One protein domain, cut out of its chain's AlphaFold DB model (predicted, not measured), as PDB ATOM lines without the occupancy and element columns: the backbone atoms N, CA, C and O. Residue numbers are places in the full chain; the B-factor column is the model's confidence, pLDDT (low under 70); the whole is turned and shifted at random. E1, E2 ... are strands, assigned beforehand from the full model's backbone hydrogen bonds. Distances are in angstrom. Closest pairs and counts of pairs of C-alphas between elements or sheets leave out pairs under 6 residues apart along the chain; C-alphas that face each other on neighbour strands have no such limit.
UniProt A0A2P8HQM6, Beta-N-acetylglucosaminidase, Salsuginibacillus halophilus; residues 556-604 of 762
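What this domain is: This is residues 556 to 604 of the 762 residues of the protein "Beta-N-acetylglucosaminidase" of Salsuginibacillus halophilus (UniProt A0A2P8HQM6). A long two-stranded hairpin of E2 and E3, with the short strand E1 added along E2, makes a small twisted sheet, and a long looping tail without named elements, residues 581 to 604, folds back on the E1 side of it. The far turn of the hairpin, at residues 570 and 571, reaches out to one end of the longest axis, while the tail runs past E1 and pairs briefly with it. The printed part has 49 residues, with no named helix and three named strands in the order E1, E2, E3, which is also their order across the sheet, all antiparallel. The class is all strand, although under half of the residues, 21 of 49, are in named elements. The whole is compact, with a radius of gyration of the C-alphas of 10.4 A and spans of 31 by 23 by 15 A.

How they stand to each other: The inner strand of the sheet is E2, residues 562 to 569, between the edge strands E1, residues 556 to 559, and E3, residues 572 to 580. The three form a meander, each strand the antiparallel neighbour of the one before. E2 and E3 are a hairpin with a tight link, their directions 156 degrees apart. The C-alphas of Glu 562 and Pro 580 face each other at 4.5 A, and N 563 and O 579 are within hydrogen-bond range at 2.7 A, as are N 567 and O 574 at 2.8 A. E1 and E2 are also a hairpin with a tight link, at 137 degrees. Here the C-alphas of Tyr 556 and His 565 face each other at 4.5 A, and N 559 and O 562 are within hydrogen-bond range at 2.8 A. The sheet is only just strongly twisted, its C-alphas lying up to 4.1 A off the best plane. Residues 556 to 557 of E1 also pair, antiparallel, with residues 590 to 591.

Where its parts are: E3, the longest strand with 9 residues, measures 23.9 A from first to last C-alpha and ends at C-alpha 580 at (142.366, 173.648, 201.346). E2 has 8 residues and measures 21.9 A, ending at C-alpha 569 at (158.597, 172.295, 218.794). E1 has 4 residues and measures 9.7 A, beginning at C-alpha 556 at (150.059, 178.175, 208.580).

The domain as a whole: The two C-alphas farthest apart are those of Asn 570 and Asp 583, at 31.3 A. The C-alphas of the first and last printed residues, Tyr 556 and Tyr 604, are 11.0 A apart. The C-alphas of residues 581 to 604 lie 6 to 12 A from the mean of the C-alphas. The printed part has no cut, and neither link between named strands is long. The mean pLDDT of the printed part is 94.4, and no printed residue is under 70.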
ATOM      1  N   TYR A 556     150.716 178.810 209.708       98.00
ATOM      2  CA  TYR A 556     150.059 178.175 208.580       98.00
ATOM      3  C   TYR A 556     150.711 178.615 207.272       98.00
ATOM      4  O   TYR A 556     151.133 179.759 207.148       98.00
ATOM      5  N   GLU A 557     150.797 177.718 206.296       97.94
ATOM      6  CA  GLU A 557     151.447 177.953 205.003       97.94
ATOM      7  C   GLU A 557     150.577 177.412 203.870       97.94
ATOM      8  O   GLU A 557     150.087 176.285 203.956       97.94
ATOM      9  N   ASN A 558     150.413 178.187 202.797       97.62
ATOM     10  CA  ASN A 558     149.798 177.690 201.567       97.62
ATOM     11  C   ASN A 558     150.860 177.041 200.664       97.62
ATOM     12  O   ASN A 558     151.766 177.730 200.182       97.62
ATOM     13  N   VAL A 559     150.735 175.734 200.425       97.12
ATOM     14  CA  VAL A 559     151.618 174.942 199.560       97.12
ATOM     15  C   VAL A 559     150.787 174.198 198.519       97.12
ATOM     16  O   VAL A 559     150.023 173.299 198.859       97.12
ATOM     17  N   ASP A 560     150.975 174.532 197.247       94.19
ATOM     18  CA  ASP A 560     150.247 173.976 196.101       94.19
ATOM     19  C   ASP A 560     148.709 174.075 196.236       94.19
ATOM     20  O   ASP A 560     147.976 173.202 195.768       94.19
ATOM     21  N   GLY A 561     148.205 175.161 196.837       94.00
ATOM     22  CA  GLY A 561     146.774 175.375 197.104       94.00
ATOM     23  C   GLY A 561     146.253 174.732 198.394       94.00
ATOM     24  O   GLY A 561     145.054 174.805 198.668       94.00
ATOM     25  N   GLU A 562     147.134 174.141 199.197       95.06
ATOM     26  CA  GLU A 562     146.805 173.421 200.424       95.06
ATOM     27  C   GLU A 562     147.334 174.135 201.658       95.06
ATOM     28  O   GLU A 562     148.485 174.564 201.705       95.06
ATOM     29  N   LEU A 563     146.504 174.212 202.693       97.19
ATOM     30  CA  LEU A 563     146.886 174.748 203.984       97.19
ATOM     31  C   LEU A 563     147.641 173.689 204.786       97.19
ATOM     32  O   LEU A 563     147.081 172.669 205.196       97.19
ATOM     33  N   TYR A 564     148.907 173.959 205.068       97.88
ATOM     34  CA  TYR A 564     149.704 173.214 206.032       97.88
ATOM     35  C   TYR A 564     149.759 173.971 207.347       97.88
ATOM     36  O   TYR A 564     149.982 175.178 207.349       97.88
ATOM     37  N   HIS A 565     149.630 173.255 208.459       97.69
ATOM     38  CA  HIS A 565     150.022 173.783 209.759       97.69
ATOM     39  C   HIS A 565     151.466 173.349 210.047       97.69
ATOM     40  O   HIS A 565     151.833 172.182 209.850       97.69
ATOM     41  N   ARG A 566     152.303 174.303 210.452       96.88
ATOM     42  CA  ARG A 566     153.693 174.137 210.877       96.88
ATOM     43  C   ARG A 566     153.731 174.405 212.376       96.88
ATOM     44  O   ARG A 566     153.677 175.554 212.797       96.88
ATOM     45  N   VAL A 567     153.796 173.344 213.171       94.69
ATOM     46  CA  VAL A 567     153.733 173.425 214.633       94.69
ATOM     47  C   VAL A 567     155.145 173.527 215.192       94.69
ATOM     48  O   VAL A 567     155.965 172.639 214.944       94.69
ATOM     49  N   ALA A 568     155.430 174.605 215.919       92.12
ATOM     50  CA  ALA A 568     156.720 174.821 216.562       92.12
ATOM     51  C   ALA A 568     156.932 173.835 217.722       92.12
ATOM     52  O   ALA A 568     156.042 173.625 218.548       92.12
ATOM     53  N   ARG A 569     158.119 173.226 217.763       86.50
ATOM     54  CA  ARG A 569     158.597 172.295 218.794       86.50
ATOM     55  C   ARG A 569     160.071 172.585 219.093       86.50
ATOM     56  O   ARG A 569     160.785 173.169 218.282       86.50
ATOM     57  N   ASN A 570     160.587 172.016 220.181       78.81
ATOM     58  CA  ASN A 570     162.006 172.110 220.566       78.81
ATOM     59  C   ASN A 570     163.030 171.661 219.517       78.81
ATOM     60  O   ASN A 570     164.197 172.044 219.562       78.81
ATOM     61  N   TYR A 571     162.625 170.769 218.619       79.19
ATOM     62  CA  TYR A 571     163.483 170.170 217.598       79.19
ATOM     63  C   TYR A 571     163.156 170.681 216.185       79.19
ATOM     64  O   TYR A 571     163.570 170.070 215.195       79.19
ATOM     65  N   GLY A 572     162.442 171.806 216.087       87.44
ATOM     66  CA  GLY A 572     162.015 172.439 214.843       87.44
ATOM     67  C   GLY A 572     160.508 172.318 214.633       87.44
ATOM     68  O   GLY A 572     159.737 172.384 215.580       87.44
ATOM     69  N   TYR A 573     160.083 172.129 213.385       92.62
ATOM     70  CA  TYR A 573     158.667 172.142 213.029       92.62
ATOM     71  C   TYR A 573     158.121 170.749 212.718       92.62
ATOM     72  O   TYR A 573     158.645 170.040 211.852       92.62
ATOM     73  N   GLU A 574     157.022 170.386 213.374       93.56
ATOM     74  CA  GLU A 574     156.127 169.326 212.910       93.56
ATOM     75  C   GLU A 574     155.199 169.898 211.831       93.56
ATOM     76  O   GLU A 574     154.897 171.093 211.819       93.56
ATOM     77  N   SER A 575     154.743 169.070 210.890       94.94
ATOM     78  CA  SER A 575     153.812 169.547 209.878       94.94
ATOM     79  C   SER A 575     152.817 168.505 209.407       94.94
ATOM     80  O   SER A 575     153.170 167.352 209.159       94.94
ATOM     81  N   TYR A 576     151.583 168.957 209.202       94.81
ATOM     82  CA  TYR A 576     150.506 168.186 208.601       94.81
ATOM     83  C   TYR A 576     149.657 169.070 207.678       94.81
ATOM     84  O   TYR A 576     149.600 170.293 207.827       94.81
ATOM     85  N   ARG A 577     149.006 168.434 206.697       94.62
ATOM     86  CA  ARG A 577     148.038 169.081 205.801       94.62
ATOM     87  C   ARG A 577     146.726 169.247 206.561       94.62
ATOM     88  O   ARG A 577     146.145 168.242 206.969       94.62
ATOM     89  N   TYR A 578     146.302 170.488 206.766       95.38
ATOM     90  CA  TYR A 578     145.089 170.806 207.509       95.38
ATOM     91  C   TYR A 578     143.859 170.777 206.601       95.38
ATOM     92  O   TYR A 578     142.878 170.138 206.951       95.38
ATOM     93  N   GLY A 579     143.932 171.387 205.419       94.75
ATOM     94  CA  GLY A 579     142.809 171.464 204.486       94.75
ATOM     95  C   GLY A 579     143.134 172.312 203.257       94.75
ATOM     96  O   GLY A 579     144.308 172.614 203.044       94.75
ATOM     97  N   PRO A 580     142.133 172.755 202.477       94.31
ATOM     98  CA  PRO A 580     142.366 173.648 201.346       94.31
ATOM     99  C   PRO A 580     142.832 175.021 201.842       94.31
ATOM    100  O   PRO A 580     142.355 175.502 202.875       94.31
ATOM    101  N   ALA A 581     143.736 175.674 201.114       95.19
ATOM    102  CA  ALA A 581     144.193 177.011 201.478       95.19
ATOM    103  C   ALA A 581     143.068 178.057 201.349       95.19
ATOM    104  O   ALA A 581     142.319 178.038 200.367       95.19
ATOM    105  N   PRO A 582     142.937 178.993 202.309       95.12
ATOM    106  CA  PRO A 582     141.967 180.073 202.208       95.12
ATOM    107  C   PRO A 582     142.340 181.072 201.110       95.12
ATOM    108  O   PRO A 582     143.511 181.363 200.883       95.12
ATOM    109  N   ASP A 583     141.327 181.711 200.517       94.31
ATOM    110  CA  ASP A 583     141.495 182.732 199.469       94.31
ATOM    111  C   ASP A 583     142.402 183.911 199.875       94.31
ATOM    112  O   ASP A 583     142.956 184.591 199.006       94.31
ATOM    113  N   PHE A 584     142.508 184.203 201.176       95.62
ATOM    114  CA  PHE A 584     143.314 185.315 201.684       95.62
ATOM    115  C   PHE A 584     144.810 184.993 201.795       95.62
ATOM    116  O   PHE A 584     145.593 185.930 201.907       95.62
ATOM    117  N   LEU A 585     145.202 183.714 201.749       96.31
ATOM    118  CA  LEU A 585     146.590 183.279 201.886       96.31
ATOM    119  C   LEU A 585     147.102 182.797 200.527       96.31
ATOM    120  O   LEU A 585     146.731 181.716 200.067       96.31
ATOM    121  N   ALA A 586     147.922 183.595 199.841       95.94
ATOM    122  CA  ALA A 586     148.410 183.217 198.517       95.94
ATOM    123  C   ALA A 586     149.481 182.112 198.587       95.94
ATOM    124  O   ALA A 586     150.097 181.878 199.620       95.94
ATOM    125  N   GLU A 587     149.724 181.445 197.457       96.69
ATOM    126  CA  GLU A 587     150.744 180.393 197.330       96.69
ATOM    127  C   GLU A 587     152.117 180.845 197.866       96.69
ATOM    128  O   GLU A 587     152.682 181.837 197.388       96.69
ATOM    129  N   GLY A 588     152.667 180.084 198.815       94.81
ATOM    130  CA  GLY A 588     153.941 180.351 199.480       94.81
ATOM    131  C   GLY A 588     153.905 181.439 200.559       94.81
ATOM    132  O   GLY A 588     154.966 181.796 201.072       94.81
ATOM    133  N   GLU A 589     152.735 181.998 200.882       96.75
ATOM    134  CA  GLU A 589     152.558 182.903 202.021       96.75
ATOM    135  C   GLU A 589     152.284 182.125 203.314       96.75
ATOM    136  O   GLU A 589     151.779 180.997 203.298       96.75
ATOM    137  N   THR A 590     152.627 182.757 204.438       96.88
ATOM    138  CA  THR A 590     152.451 182.219 205.788       96.88
ATOM    139  C   THR A 590     151.619 183.160 206.648       96.88
ATOM    140  O   THR A 590     151.743 184.375 206.494       96.88
ATOM    141  N   ALA A 591     150.842 182.618 207.582       96.75
ATOM    142  CA  ALA A 591     150.080 183.395 208.557       96.75
ATOM    143  C   ALA A 591     150.014 182.677 209.914       96.75
ATOM    144  O   ALA A 591     149.986 181.450 209.966       96.75
ATOM    145  N   GLU A 592     149.970 183.428 211.010       95.56
ATOM    146  CA  GLU A 592     149.835 182.890 212.369       95.56
ATOM    147  C   GLU A 592     148.382 182.978 212.848       95.56
ATOM    148  O   GLU A 592     147.622 183.854 212.430       95.56
ATOM    149  N   SER A 593     147.983 182.057 213.726       95.69
ATOM    150  CA  SER A 593     146.657 182.056 214.343       95.69
ATOM    151  C   SER A 593     146.673 181.260 215.647       95.69
ATOM    152  O   SER A 593     147.229 180.164 215.698       95.69
ATOM    153  N   LEU A 594     146.036 181.802 216.691       93.94
ATOM    154  CA  LEU A 594     145.938 181.159 218.008       93.94
ATOM    155  C   LEU A 594     144.839 180.090 218.078       93.94
ATOM    156  O   LEU A 594     144.872 179.233 218.957       93.94
ATOM    157  N   ASP A 595     143.861 180.127 217.175       94.12
ATOM    158  CA  ASP A 595     142.714 179.210 217.135       94.12
ATOM    159  C   ASP A 595     142.642 178.391 215.831       94.12
ATOM    160  O   ASP A 595     141.864 177.438 215.740       94.12
ATOM    161  N   GLY A 596     143.471 178.723 214.834       94.06
ATOM    162  CA  GLY A 596     143.460 178.125 213.497       94.06
ATOM    163  C   GLY A 596     142.264 178.549 212.640       94.06
ATOM    164  O   GLY A 596     141.990 177.915 211.618       94.06
ATOM    165  N   ILE A 597     141.538 179.585 213.067       94.69
ATOM    166  CA  ILE A 597     140.291 180.082 212.471       94.69
ATOM    167  C   ILE A 597     140.435 181.572 212.171       94.69
ATOM    168  O   ILE A 597     140.159 182.021 211.062       94.69
ATOM    169  N   SER A 598     140.868 182.343 213.159       95.31
ATOM    170  CA  SER A 598     141.016 183.787 213.130       95.31
ATOM    171  C   SER A 598     142.457 184.141 212.777       95.31
ATOM    172  O   SER A 598     143.377 183.896 213.558       95.31
ATOM    173  N   PHE A 599     142.647 184.730 211.602       95.81
ATOM    174  CA  PHE A 599     143.922 185.246 211.106       95.81
ATOM    175  C   PHE A 599     143.850 186.772 211.007       95.81
ATOM    176  O   PHE A 599     142.758 187.349 210.951       95.81
ATOM    177  N   GLU A 600     144.998 187.451 210.944       94.56
ATOM    178  CA  GLU A 600     145.016 188.905 210.719       94.56
ATOM    179  C   GLU A 600     144.340 189.266 209.378       94.56
ATOM    180  O   GLU A 600     143.615 190.259 209.269       94.56
ATOM    181  N   GLU A 601     144.530 188.426 208.360       92.88
ATOM    182  CA  GLU A 601     144.055 188.623 206.993       92.88
ATOM    183  C   GLU A 601     142.588 188.221 206.777       92.88
ATOM    184  O   GLU A 601     141.954 188.696 205.825       92.88
ATOM    185  N   GLY A 602     142.027 187.359 207.630       94.62
ATOM    186  CA  GLY A 602     140.685 186.816 207.433       94.62
ATOM    187  C   GLY A 602     140.300 185.678 208.376       94.62
ATOM    188  O   GLY A 602     140.934 185.436 209.395       94.62
ATOM    189  N   THR A 603     139.217 184.985 208.030       95.31
ATOM    190  CA  THR A 603     138.704 183.837 208.789       95.31
ATOM    191  C   THR A 603     138.749 182.587 207.920       95.31
ATOM    192  O   THR A 603     138.347 182.639 206.755       95.31
ATOM    193  N   TYR A 604     139.231 181.481 208.477       95.38
ATOM    194  CA  TYR A 604     139.281 180.174 207.838       95.38
ATOM    195  C   TYR A 604     138.240 179.235 208.448       95.38
ATOM    196  O   TYR A 604     138.255 178.963 209.644       95.38
TER     197      TYR A 604